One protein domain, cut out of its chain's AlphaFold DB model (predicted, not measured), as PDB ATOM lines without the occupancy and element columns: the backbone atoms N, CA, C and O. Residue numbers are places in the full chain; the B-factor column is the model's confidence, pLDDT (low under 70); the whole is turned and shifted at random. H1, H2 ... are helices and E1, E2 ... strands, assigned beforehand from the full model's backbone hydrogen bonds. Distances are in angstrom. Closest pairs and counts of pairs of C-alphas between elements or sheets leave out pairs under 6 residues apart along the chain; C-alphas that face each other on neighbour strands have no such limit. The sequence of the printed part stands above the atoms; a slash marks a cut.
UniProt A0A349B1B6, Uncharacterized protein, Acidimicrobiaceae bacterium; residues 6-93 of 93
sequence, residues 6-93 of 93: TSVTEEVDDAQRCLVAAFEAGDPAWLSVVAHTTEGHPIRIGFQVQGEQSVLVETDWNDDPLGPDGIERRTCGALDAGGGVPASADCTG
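This is residues 6 to 93 of the 93 residues of an uncharacterized protein of Acidimicrobiaceae bacterium (UniProt A0A349B1B6). A twisted wall of four strands zigzags from E1 to E4, and one long helix, H1, crosses slantwise over one face of it at the E1 and E2 side, with its first residues, 6 to 11, sticking out beyond the sheet. After E4 a stretch with no named element, residues 77 to 93, loops over the same side of the sheet as H1 and comes back beside E4, where residues 91 to 92 pair with residues 75 to 76. The printed part has 88 residues, with one named helix followed by four named strands, H1 E1 E2 E3 E4, and the sheet has the order E1 - E2 - E3 - E4, all antiparallel. The class is mixed, helices and strands, in two layers, with H1 on one face of the sheet. The whole is compact, with a radius of gyration of the C-alphas of 13.2 A, and only just flat, with spans of 38 by 35 by 19 A.

Find C-alpha 6 at (131.093, 147.176, 102.019); from there H1, residues 6 to 25, runs 28.8 A to C-alpha 25 at (124.582, 171.391, 87.760). A tight link of 3 residues brings you to E1, residues 29 to 36, which runs 23.3 A. After 5 more residues, again a tight link, E2 takes residues 42 to 51; it is the longest strand by residues, 28.8 A from first to last C-alpha. Two residues further on, E3 begins at Ser 54 and ends at Asp 60. The link of 10 residues after it is short but not tight, and it leads to E4, residues 71 to 76, which ends at C-alpha 76, at (122.421, 160.096, 76.852).

Begin with the sheet, a meander, each strand the antiparallel neighbour of the one before; E1 and E4 are its edge strands. E1 and E2 form a hairpin at 160 degrees between their directions; look at N 33 and O 45, 2.9 A apart, and N 47 and O 31, 2.8 A apart, both within hydrogen-bond range. E2 and E3 are the next hairpin, also at 160 degrees, with N 46 and O 58 at 2.8 A. In the hairpin of E3 and E4, again at 160 degrees, you will find N 57 and O 74 at 2.7 A. E1 and E4 are apart. From edge to edge the strands' lines turn by 55 degrees, and the C-alphas of the sheet lie up to 5.7 A off its best plane. H1 is on the sheet at a height over the sheet of 9.5 A. It lies over E1 and E2 and runs slantwise to the strands, at 41 degrees to E1 on the local plane. Its closest C-alphas to E1 are those of Ala 22 and Ala 29, 6.1 A apart. To E2 they are those of Phe 23 and Val 49, at 5.9 A. In H1 every O i to N i+4 pair is within hydrogen-bond range.

The two C-alphas farthest apart are those of Ala 25 and Pro 65, 38.0 A. The printed part has no cut, and no link between the named elements is long. Residues 6 to 11, which belong to H1, stand free. The printed part ends at Gly 93, the chain's last residue, and its C-alpha is 34.9 A from that of Thr 6. The mean pLDDT of the printed part is 79.3; in the B-factor column look for values under 70 at residues 6 to 11, residues 78 to 91 and residue 93, where the model's confidence is low.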
ATOM      1  N   THR A   6     132.065 146.132 101.679       58.28
ATOM      2  CA  THR A   6     131.093 147.176 102.019       58.28
ATOM      3  C   THR A   6     131.655 148.559 101.702       58.28
ATOM      4  O   THR A   6     130.972 149.331 101.035       58.28
ATOM      5  N   SER A   7     132.923 148.826 102.031       57.78
ATOM      6  CA  SER A   7     133.567 150.104 101.686       57.78
ATOM      7  C   SER A   7     133.626 150.363 100.177       57.78
ATOM      8  O   SER A   7     133.397 151.484  99.743       57.78
ATOM      9  N   VAL A   8     133.850 149.326  99.359       63.44
ATOM     10  CA  VAL A   8     133.871 149.469  97.890       63.44
ATOM     11  C   VAL A   8     132.483 149.811  97.339       63.44
ATOM     12  O   VAL A   8     132.374 150.606  96.411       63.44
ATOM     13  N   THR A   9     131.415 149.230  97.895       65.69
ATOM     14  CA  THR A   9     130.041 149.577  97.499       65.69
ATOM     15  C   THR A   9     129.698 151.018  97.884       65.69
ATOM     16  O   THR A   9     129.193 151.754  97.045       65.69
ATOM     17  N   GLU A  10     130.061 151.450  99.096       65.38
ATOM     18  CA  GLU A  10     129.842 152.829  99.558       65.38
ATOM     19  C   GLU A  10     130.584 153.866  98.692       65.38
ATOM     20  O   GLU A  10     130.016 154.895  98.333       65.38
ATOM     21  N   GLU A  11     131.830 153.587  98.296       69.19
ATOM     22  CA  GLU A  11     132.605 154.469  97.410       69.19
ATOM     23  C   GLU A  11     132.005 154.563  95.997       69.19
ATOM     24  O   GLU A  11     132.027 155.632  95.381       69.19
ATOM     25  N   VAL A  12     131.446 153.463  95.480       72.38
ATOM     26  CA  VAL A  12     130.742 153.446  94.186       72.38
ATOM     27  C   VAL A  12     129.463 154.278  94.257       72.38
ATOM     28  O   VAL A  12     129.239 155.108  93.373       72.38
ATOM     29  N   ASP A  13     128.671 154.121  95.319       75.62
ATOM     30  CA  ASP A  13     127.449 154.901  95.534       75.62
ATOM     31  C   ASP A  13     127.761 156.407  95.649       75.62
ATOM     32  O   ASP A  13     127.065 157.251  95.077       75.62
ATOM     33  N   ASP A  14     128.844 156.777  96.334       81.88
ATOM     34  CA  ASP A  14     129.295 158.169  96.450       81.88
ATOM     35  C   ASP A  14     129.740 158.761  95.112       81.88
ATOM     36  O   ASP A  14     129.358 159.885  94.764       81.88
ATOM     37  N   ALA A  15     130.512 158.005  94.330       81.88
ATOM     38  CA  ALA A  15     130.979 158.441  93.022       81.88
ATOM     39  C   ALA A  15     129.816 158.610  92.024       81.88
ATOM     40  O   ALA A  15     129.791 159.576  91.257       81.88
ATOM     41  N   GLN A  16     128.814 157.728  92.080       82.50
ATOM     42  CA  GLN A  16     127.586 157.848  91.289       82.50
ATOM     43  C   GLN A  16     126.770 159.082  91.681       82.50
ATOM     44  O   GLN A  16     126.368 159.850  90.805       82.50
ATOM     45  N   ARG A  17     126.573 159.328  92.984       84.69
ATOM     46  CA  ARG A  17     125.879 160.537  93.466       84.69
ATOM     47  C   ARG A  17     126.583 161.817  93.022       84.69
ATOM     48  O   ARG A  17     125.919 162.774  92.634       84.69
ATOM     49  N   CYS A  18     127.915 161.825  93.043       85.38
ATOM     50  CA  CYS A  18     128.718 162.948  92.566       85.38
ATOM     51  C   CYS A  18     128.490 163.224  91.070       85.38
ATOM     52  O   CYS A  18     128.266 164.370  90.681       85.38
ATOM     53  N   LEU A  19     128.479 162.177  90.238       86.94
ATOM     54  CA  LEU A  19     128.229 162.308  88.801       86.94
ATOM     55  C   LEU A  19     126.827 162.868  88.506       86.94
ATOM     56  O   LEU A  19     126.693 163.751  87.661       86.94
ATOM     57  N   VAL A  20     125.796 162.389  89.212       85.38
ATOM     58  CA  VAL A  20     124.416 162.888  89.061       85.38
ATOM     59  C   VAL A  20     124.327 164.365  89.446       85.38
ATOM     60  O   VAL A  20     123.768 165.156  88.693       85.38
ATOM     61  N   ALA A  21     124.939 164.767  90.563       86.94
ATOM     62  CA  ALA A  21     124.952 166.169  90.979       86.94
ATOM     63  C   ALA A  21     125.660 167.075  89.953       86.94
ATOM     64  O   ALA A  21     125.171 168.163  89.653       86.94
ATOM     65  N   ALA A  22     126.777 166.621  89.379       87.50
ATOM     66  CA  ALA A  22     127.475 167.354  88.324       87.50
ATOM     67  C   ALA A  22     126.623 167.476  87.050       87.50
ATOM     68  O   ALA A  22     126.542 168.548  86.457       87.50
ATOM     69  N   PHE A  23     125.919 166.408  86.667       86.88
ATOM     70  CA  PHE A  23     124.971 166.427  85.554       86.88
ATOM     71  C   PHE A  23     123.844 167.447  85.758       86.88
ATOM     72  O   PHE A  23     123.568 168.237  84.856       86.88
ATOM     73  N   GLU A  24     123.224 167.469  86.940       86.31
ATOM     74  CA  GLU A  24     122.170 168.432  87.289       86.31
ATOM     75  C   GLU A  24     122.681 169.878  87.316       86.31
ATOM     76  O   GLU A  24     121.967 170.794  86.907       86.31
ATOM     77  N   ALA A  25     123.925 170.086  87.757       87.81
ATOM     78  CA  ALA A  25     124.582 171.391  87.760       87.81
ATOM     79  C   ALA A  25     125.071 171.835  86.366       87.81
ATOM     80  O   ALA A  25     125.363 173.013  86.168       87.81
ATOM     81  N   GLY A  26     125.149 170.916  85.395       85.44
ATOM     82  CA  GLY A  26     125.789 171.156  84.099       85.44
ATOM     83  C   GLY A  26     127.318 171.242  84.180       85.44
ATOM     84  O   GLY A  26     127.949 171.764  83.259       85.44
ATOM     85  N   ASP A  27     127.903 170.735  85.264       89.75
ATOM     86  CA  ASP A  27     129.334 170.758  85.525       89.75
ATOM     87  C   ASP A  27     130.033 169.543  84.892       89.75
ATOM     88  O   ASP A  27     129.522 168.420  84.941       89.75
ATOM     89  N   PRO A  28     131.232 169.726  84.313       89.25
ATOM     90  CA  PRO A  28     131.987 168.621  83.746       89.25
ATOM     91  C   PRO A  28     132.446 167.659  84.847       89.25
ATOM     92  O   PRO A  28     133.138 168.043  85.790       89.25
ATOM     93  N   ALA A  29     132.112 166.384  84.680       90.19
ATOM     94  CA  ALA A  29     132.511 165.304  85.571       90.19
ATOM     95  C   ALA A  29     132.721 164.009  84.788       90.19
ATOM     96  O   ALA A  29     132.203 163.837  83.682       90.19
ATOM     97  N   TRP A  30     133.492 163.093  85.372       91.12
ATOM     98  CA  TRP A  30     133.772 161.791  84.786       91.12
ATOM     99  C   TRP A  30     133.747 160.695  85.850       91.12
ATOM    100  O   TRP A  30     134.275 160.877  86.947       91.12
ATOM    101  N   LEU A  31     133.155 159.558  85.498       89.50
ATOM    102  CA  LEU A  31     133.117 158.339  86.297       89.50
ATOM    103  C   LEU A  31     133.498 157.152  85.411       89.50
ATOM    104  O   LEU A  31     133.037 157.053  84.278       89.50
ATOM    105  N   SER A  32     134.297 156.226  85.936       89.88
ATOM    106  CA  SER A  32     134.573 154.946  85.285       89.88
ATOM    107  C   SER A  32     134.296 153.808  86.256       89.88
ATOM    108  O   SER A  32     134.722 153.856  87.408       89.88
ATOM    109  N   VAL A  33     133.573 152.795  85.786       87.12
ATOM    110  CA  VAL A  33     133.214 151.603  86.558       87.12
ATOM    111  C   VAL A  33     133.563 150.344  85.777       87.12
ATOM    112  O   VAL A  33     133.615 150.346  84.545       87.12
ATOM    113  N   VAL A  34     133.786 149.253  86.505       88.25
ATOM    114  CA  VAL A  34     133.901 147.913  85.928       88.25
ATOM    115  C   VAL A  34     132.614 147.162  86.231       88.25
ATOM    116  O   VAL A  34     132.261 146.978  87.395       88.25
ATOM    117  N   ALA A  35     131.920 146.732  85.185       84.44
ATOM    118  CA  ALA A  35     130.773 145.838  85.280       84.44
ATOM    119  C   ALA A  35     131.162 144.449  84.766       84.44
ATOM    120  O   ALA A  35     132.198 144.287  84.127       84.44
ATOM    121  N   HIS A  36     130.332 143.449  85.049       85.75
ATOM    122  CA  HIS A  36     130.490 142.116  84.478       85.75
ATOM    123  C   HIS A  36     129.293 141.807  83.583       85.75
ATOM    124  O   HIS A  36     128.155 142.116  83.947       85.75
ATOM    125  N   THR A  37     129.550 141.206  82.424       84.69
ATOM    126  CA  THR A  37     128.502 140.664  81.555       84.69
ATOM    127  C   THR A  37     127.783 139.494  82.228       84.69
ATOM    128  O   THR A  37     128.185 139.021  83.296       84.69
ATOM    129  N   THR A  38     126.718 138.990  81.601       85.75
ATOM    130  CA  THR A  38     125.974 137.823  82.116       85.75
ATOM    131  C   THR A  38     126.872 136.585  82.214       85.75
ATOM    132  O   THR A  38     126.700 135.742  83.093       85.75
ATOM    133  N   GLU A  39     127.862 136.497  81.332       85.88
ATOM    134  CA  GLU A  39     128.876 135.453  81.246       85.88
ATOM    135  C   GLU A  39     130.015 135.646  82.262       85.88
ATOM    136  O   GLU A  39     130.838 134.750  82.449       85.88
ATOM    137  N   GLY A  40     130.047 136.788  82.956       88.00
ATOM    138  CA  GLY A  40     131.039 137.110  83.978       88.00
ATOM    139  C   GLY A  40     132.316 137.747  83.432       88.00
ATOM    140  O   GLY A  40     133.321 137.771  84.142       88.00
ATOM    141  N   HIS A  41     132.309 138.256  82.197       89.12
ATOM    142  CA  HIS A  41     133.460 138.957  81.629       89.12
ATOM    143  C   HIS A  41     133.449 140.436  82.029       89.12
ATOM    144  O   HIS A  41     132.386 141.059  82.005       89.12
ATOM    145  N   PRO A  42     134.595 141.005  82.439       89.94
ATOM    146  CA  PRO A  42     134.649 142.400  82.834       89.94
ATOM    147  C   PRO A  42     134.525 143.310  81.609       89.94
ATOM    148  O   PRO A  42     135.175 143.093  80.591       89.94
ATOM    149  N   ILE A  43     133.743 144.372  81.749       86.94
ATOM    150  CA  ILE A  43     133.658 145.482  80.798       86.94
ATOM    151  C   ILE A  43     133.893 146.791  81.546       86.94
ATOM    152  O   ILE A  43     133.487 146.943  82.704       86.94
ATOM    153  N   ARG A  44     134.552 147.752  80.898       90.44
ATOM    154  CA  ARG A  44     134.729 149.101  81.453       90.44
ATOM    155  C   ARG A  44     133.663 150.023  80.887       90.44
ATOM    156  O   ARG A  44     133.494 150.094  79.674       90.44
ATOM    157  N   ILE A  45     132.982 150.752  81.762       89.56
ATOM    158  CA  ILE A  45     131.971 151.738  81.383       89.56
ATOM    159  C   ILE A  45     132.425 153.103  81.897       89.56
ATOM    160  O   ILE A  45     132.707 153.263  83.086       89.56
ATOM    161  N   GLY A  46     132.544 154.077  81.001       90.88
ATOM    162  CA  GLY A  46     132.850 155.470  81.303       90.88
ATOM    163  C   GLY A  46     131.619 156.352  81.124       90.88
ATOM    164  O   GLY A  46     130.899 156.199  80.146       90.88
ATOM    165  N   PHE A  47     131.407 157.294  82.037       89.50
ATOM    166  CA  PHE A  47     130.355 158.306  81.978       89.50
ATOM    167  C   PHE A  47     130.991 159.686  82.062       89.50
ATOM    168  O   PHE A  47     131.654 159.993  83.051       89.50
ATOM    169  N   GLN A  48     130.797 160.523  81.052       92.06
ATOM    170  CA  GLN A  48     131.352 161.872  80.994       92.06
ATOM    171  C   GLN A  48     130.236 162.898  80.805       92.06
ATOM    172  O   GLN A  48     129.590 162.914  79.762       92.06
ATOM    173  N   VAL A  49     130.057 163.797  81.772       89.94
ATOM    174  CA  VAL A  49     129.173 164.961  81.634       89.94
ATOM    175  C   VAL A  49     129.871 165.988  80.740       89.94
ATOM    176  O   VAL A  49     130.949 166.475  81.084       89.94
ATOM    177  N   GLN A  50     129.289 166.297  79.581       82.69
ATOM    178  CA  GLN A  50     129.885 167.204  78.583       82.69
ATOM    179  C   GLN A  50     129.334 168.644  78.639       82.69
ATOM    180  O   GLN A  50     129.810 169.504  77.900       82.69
ATOM    181  N   GLY A  51     128.374 168.918  79.531       71.88
ATOM    182  CA  GLY A  51     127.623 170.180  79.619       71.88
ATOM    183  C   GLY A  51     126.165 170.015  79.171       71.88
ATOM    184  O   GLY A  51     125.810 168.974  78.622       71.88
ATOM    185  N   GLU A  52     125.310 171.008  79.455       72.50
ATOM    186  CA  GLU A  52     123.877 171.045  79.071       72.50
ATOM    187  C   GLU A  52     123.118 169.723  79.303       72.50
ATOM    188  O   GLU A  52     122.339 169.288  78.460       72.50
ATOM    189  N   GLN A  53     123.355 169.073  80.449       74.00
ATOM    190  CA  GLN A  53     122.672 167.825  80.813       74.00
ATOM    191  C   GLN A  53     122.841 166.723  79.748       74.00
ATOM    192  O   GLN A  53     121.913 165.980  79.427       74.00
ATOM    193  N   SER A  54     124.053 166.608  79.203       84.19
ATOM    194  CA  SER A  54     124.450 165.550  78.277       84.19
ATOM    195  C   SER A  54     125.559 164.692  78.874       84.19
ATOM    196  O   SER A  54     126.528 165.212  79.440       84.19
ATOM    197  N   VAL A  55     125.430 163.371  78.727       87.56
ATOM    198  CA  VAL A  55     126.425 162.392  79.173       87.56
ATOM    199  C   VAL A  55     126.875 161.530  78.009       87.56
ATOM    200  O   VAL A  55     126.069 160.828  77.403       87.56
ATOM    201  N   LEU A  56     128.175 161.527  77.734       89.81
ATOM    202  CA  LEU A  56     128.794 160.512  76.894       89.81
ATOM    203  C   LEU A  56     129.030 159.253  77.730       89.81
ATOM    204  O   LEU A  56     129.709 159.297  78.755       89.81
ATOM    205  N   VAL A  57     128.484 158.136  77.267       89.56
ATOM    206  CA  VAL A  57     128.702 156.798  77.806       89.56
ATOM    207  C   VAL A  57     129.600 156.034  76.844       89.56
ATOM    208  O   VAL A  57     129.258 155.859  75.674       89.56
ATOM    209  N   GLU A  58     130.741 155.571  77.338       92.25
ATOM    210  CA  GLU A  58     131.667 154.720  76.594       92.25
ATOM    211  C   GLU A  58     131.689 153.327  77.222       92.25
ATOM    212  O   GLU A  58     131.950 153.203  78.416       92.25
ATOM    213  N   THR A  59     131.449 152.286  76.430       89.50
ATOM    214  CA  THR A  59     131.608 150.893  76.865       89.50
ATOM    215  C   THR A  59     132.781 150.275  76.120       89.50
ATOM    216  O   THR A  59     132.760 150.166  74.896       89.50
ATOM    217  N   ASP A  60     133.809 149.876  76.859       91.56
ATOM    218  CA  ASP A  60     134.976 149.162  76.349       91.56
ATOM    219  C   ASP A  60     134.781 147.656  76.548       91.56
ATOM    220  O   ASP A  60     134.771 147.154  77.678       91.56
ATOM    221  N   TRP A  61     134.620 146.962  75.422       90.75
ATOM    222  CA  TRP A  61     134.360 145.530  75.331       90.75
ATOM    223  C   TRP A  61     135.630 144.708  75.077       90.75
ATOM    224  O   TRP A  61     135.548 143.493  74.957       90.75
ATOM    225  N   ASN A  62     136.819 145.324  75.012       91.50
ATOM    226  CA  ASN A  62     138.051 144.615  74.628       91.50
ATOM    227  C   ASN A  62     138.442 143.465  75.580       91.50
ATOM    228  O   ASN A  62     139.216 142.594  75.188       91.50
ATOM    229  N   ASP A  63     137.931 143.469  76.815       89.50
ATOM    230  CA  ASP A  63     138.154 142.404  77.800       89.50
ATOM    231  C   ASP A  63     137.038 141.330  77.799       89.50
ATOM    232  O   ASP A  63     137.152 140.328  78.513       89.50
ATOM    233  N   ASP A  64     135.987 141.498  76.983       88.06
ATOM    234  CA  ASP A  64     134.908 140.528  76.783       88.06
ATOM    235  C   ASP A  64     135.100 139.747  75.465       88.06
ATOM    236  O   ASP A  64     134.863 140.281  74.382       88.06
ATOM    237  N   PRO A  65     135.483 138.457  75.518       88.25
ATOM    238  CA  PRO A  65     135.697 137.643  74.322       88.25
ATOM    239  C   PRO A  65     134.410 137.313  73.551       88.25
ATOM    240  O   PRO A  65     134.493 136.767  72.449       88.25
ATOM    241  N   LEU A  66     133.238 137.558  74.142       88.19
ATOM    242  CA  LEU A  66     131.929 137.294  73.538       88.19
ATOM    243  C   LEU A  66     131.190 138.581  73.150       88.19
ATOM    244  O   LEU A  66     130.140 138.509  72.507       88.19
ATOM    245  N   GLY A  67     131.736 139.733  73.535       83.00
ATOM    246  CA  GLY A  67     131.172 141.043  73.271       83.00
ATOM    247  C   GLY A  67     131.451 141.540  71.849       83.00
ATOM    248  O   GLY A  67     132.151 140.896  71.064       83.00
ATOM    249  N   PRO A  68     130.887 142.702  71.485       86.38
ATOM    250  CA  PRO A  68     131.295 143.440  70.296       86.38
ATOM    251  C   PRO A  68     132.782 143.817  70.349       86.38
ATOM    252  O   PRO A  68     133.324 144.076  71.417       86.38
ATOM    253  N   ASP A  69     133.431 143.946  69.193       86.81
ATOM    254  CA  ASP A  69     134.811 144.432  69.151       86.81
ATOM    255  C   ASP A  69     134.889 145.943  69.442       86.81
ATOM    256  O   ASP A  69     134.246 146.764  68.777       86.81
ATOM    257  N   GLY A  70     135.769 146.327  70.371       90.38
ATOM    258  CA  GLY A  70     136.206 147.708  70.569       90.38
ATOM    259  C   GLY A  70     135.391 148.527  71.574       90.38
ATOM    260  O   GLY A  70     134.975 148.039  72.622       90.38
ATOM    261  N   ILE A  71     135.260 149.827  71.287       91.69
ATOM    262  CA  ILE A  71     134.636 150.811  72.183       91.69
ATOM    263  C   ILE A  71     133.338 151.307  71.553       91.69
ATOM    264  O   ILE A  71     133.357 151.953  70.501       91.69
ATOM    265  N   GLU A  72     132.226 151.050  72.229       90.81
ATOM    266  CA  GLU A  72     130.918 151.612  71.909       90.81
ATOM    267  C   GLU A  72     130.770 152.986  72.570       90.81
ATOM    268  O   GLU A  72     131.178 153.176  73.715       90.81
ATOM    269  N   ARG A  73     130.173 153.951  71.863       91.62
ATOM    270  CA  ARG A  73     129.914 155.302  72.376       91.62
ATOM    271  C   ARG A  73     128.460 155.673  72.176       91.62
ATOM    272  O   ARG A  73     127.934 155.490  71.082       91.62
ATOM    273  N   ARG A  74     127.835 156.230  73.207       88.38
ATOM    274  CA  ARG A  74     126.458 156.729  73.159       88.38
ATOM    275  C   ARG A  74     126.341 158.030  73.933       88.38
ATOM    276  O   ARG A  74     126.974 158.179  74.970       88.38
ATOM    277  N   THR A  75     125.503 158.943  73.467       87.94
ATOM    278  CA  THR A  75     125.174 160.170  74.201       87.94
ATOM    279  C   THR A  75     123.783 160.037  74.796       87.94
ATOM    280  O   THR A  75     122.828 159.757  74.072       87.94
ATOM    281  N   CYS A  76     123.661 160.238  76.102       83.50
ATOM    282  CA  CYS A  76     122.421 160.096  76.852       83.50
ATOM    283  C   CYS A  76     122.018 161.443  77.469       83.50
ATOM    284  O   CYS A  76     122.868 162.186  77.962       83.50
ATOM    285  N   GLY A  77     120.721 161.755  77.425       76.62
ATOM    286  CA  GLY A  77     120.163 163.032  77.902       76.62
ATOM    287  C   GLY A  77     119.605 163.004  79.329       76.62
ATOM    288  O   GLY A  77     119.009 163.983  79.768       76.62
ATOM    289  N   ALA A  78     119.741 161.885  80.041       69.12
ATOM    290  CA  ALA A  78     119.244 161.723  81.403       69.12
ATOM    291  C   ALA A  78     120.169 160.812  82.219       69.12
ATOM    292  O   ALA A  78     120.660 159.807  81.710       69.12
ATOM    293  N   LEU A  79     120.362 161.135  83.498       68.06
ATOM    294  CA  LEU A  79     120.873 160.220  84.518       68.06
ATOM    295  C   LEU A  79     119.830 160.130  85.635       68.06
ATOM    296  O   LEU A  79     119.385 161.157  86.139       68.06
ATOM    297  N   ASP A  80     119.429 158.917  86.011       57.81
ATOM    298  CA  ASP A  80     118.543 158.683  87.159       57.81
ATOM    299  C   ASP A  80     119.375 158.526  88.449       57.81
ATOM    300  O   ASP A  80     120.348 157.764  88.497       57.81
ATOM    301  N   ALA A  81     118.955 159.228  89.505       46.53
ATOM    302  CA  ALA A  81     119.481 159.150  90.868       46.53
ATOM    303  C   ALA A  81     119.288 157.776  91.555       46.53
ATOM    304  O   ALA A  81     119.863 157.541  92.616       46.53
ATOM    305  N   GLY A  82     118.499 156.865  90.980       47.88
ATOM    306  CA  GLY A  82     118.176 155.541  91.519       47.88
ATOM    307  C   GLY A  82     119.169 154.418  91.202       47.88
ATOM    308  O   GLY A  82     118.903 153.276  91.574       47.88
ATOM    309  N   GLY A  83     120.285 154.696  90.517       48.47
ATOM    310  CA  GLY A  83     121.279 153.653  90.209       48.47
ATOM    311  C   GLY A  83     122.190 153.886  89.002       48.47
ATOM    312  O   GLY A  83     122.894 152.964  88.599       48.47
ATOM    313  N   GLY A  84     122.210 155.092  88.423       47.38
ATOM    314  CA  GLY A  84     123.395 155.588  87.716       47.38
ATOM    315  C   GLY A  84     123.719 154.970  86.354       47.38
ATOM    316  O   GLY A  84     124.863 155.072  85.918       47.38
ATOM    317  N   VAL A  85     122.753 154.375  85.651       52.66
ATOM    318  CA  VAL A  85     122.919 154.056  84.225       52.66
ATOM    319  C   VAL A  85     121.707 154.591  83.465       52.66
ATOM    320  O   VAL A  85     120.581 154.245  83.830       52.66
ATOM    321  N   PRO A  86     121.893 155.430  82.430       54.31
ATOM    322  CA  PRO A  86     120.788 155.801  81.561       54.31
ATOM    323  C   PRO A  86     120.166 154.532  80.978       54.31
ATOM    324  O   PRO A  86     120.885 153.637  80.520       54.31
ATOM    325  N   ALA A  87     118.834 154.441  80.985       48.78
ATOM    326  CA  ALA A  87     118.165 153.395  80.229       48.78
ATOM    327  C   ALA A  87     118.601 153.530  78.763       48.78
ATOM    328  O   ALA A  87     118.647 154.630  78.217       48.78
ATOM    329  N   SER A  88     118.926 152.418  78.103       48.97
ATOM    330  CA  SER A  88     119.386 152.420  76.706       48.97
ATOM    331  C   SER A  88     118.413 153.107  75.736       48.97
ATOM    332  O   SER A  88     118.825 153.500  74.648       48.97
ATOM    333  N   ALA A  89     117.147 153.275  76.132       46.09
ATOM    334  CA  ALA A  89     116.118 154.009  75.401       46.09
ATOM    335  C   ALA A  89     116.343 155.535  75.345       46.09
ATOM    336  O   ALA A  89     115.816 156.176  74.440       46.09
ATOM    337  N   ASP A  90     117.139 156.100  76.256       60.22
ATOM    338  CA  ASP A  90     117.403 157.545  76.369       60.22
ATOM    339  C   ASP A  90     118.765 157.953  75.781       60.22
ATOM    340  O   ASP A  90     119.235 159.081  75.962       60.22
ATOM    341  N   CYS A  91     119.415 157.019  75.083       67.12
ATOM    342  CA  CYS A  91     120.733 157.198  74.498       67.12
ATOM    343  C   CYS A  91     120.659 157.151  72.969       67.12
ATOM    344  O   CYS A  91     120.023 156.273  72.389       67.12
ATOM    345  N   THR A  92     121.359 158.073  72.310       70.00
ATOM    346  CA  THR A  92     121.546 158.068  70.852       70.00
ATOM    347  C   THR A  92     122.982 157.655  70.530       70.00
ATOM    348  O   THR A  92     123.913 158.103  71.205       70.00
ATOM    349  N   GLY A  93     123.152 156.786  69.532       54.94
ATOM    350  CA  GLY A  93     124.440 156.298  69.025       54.94
ATOM    351  C   GLY A  93     124.582 156.539  67.531       54.94
ATOM    352  O   GLY A  93     123.530 156.591  66.851       54.94
TER     353      GLY A  93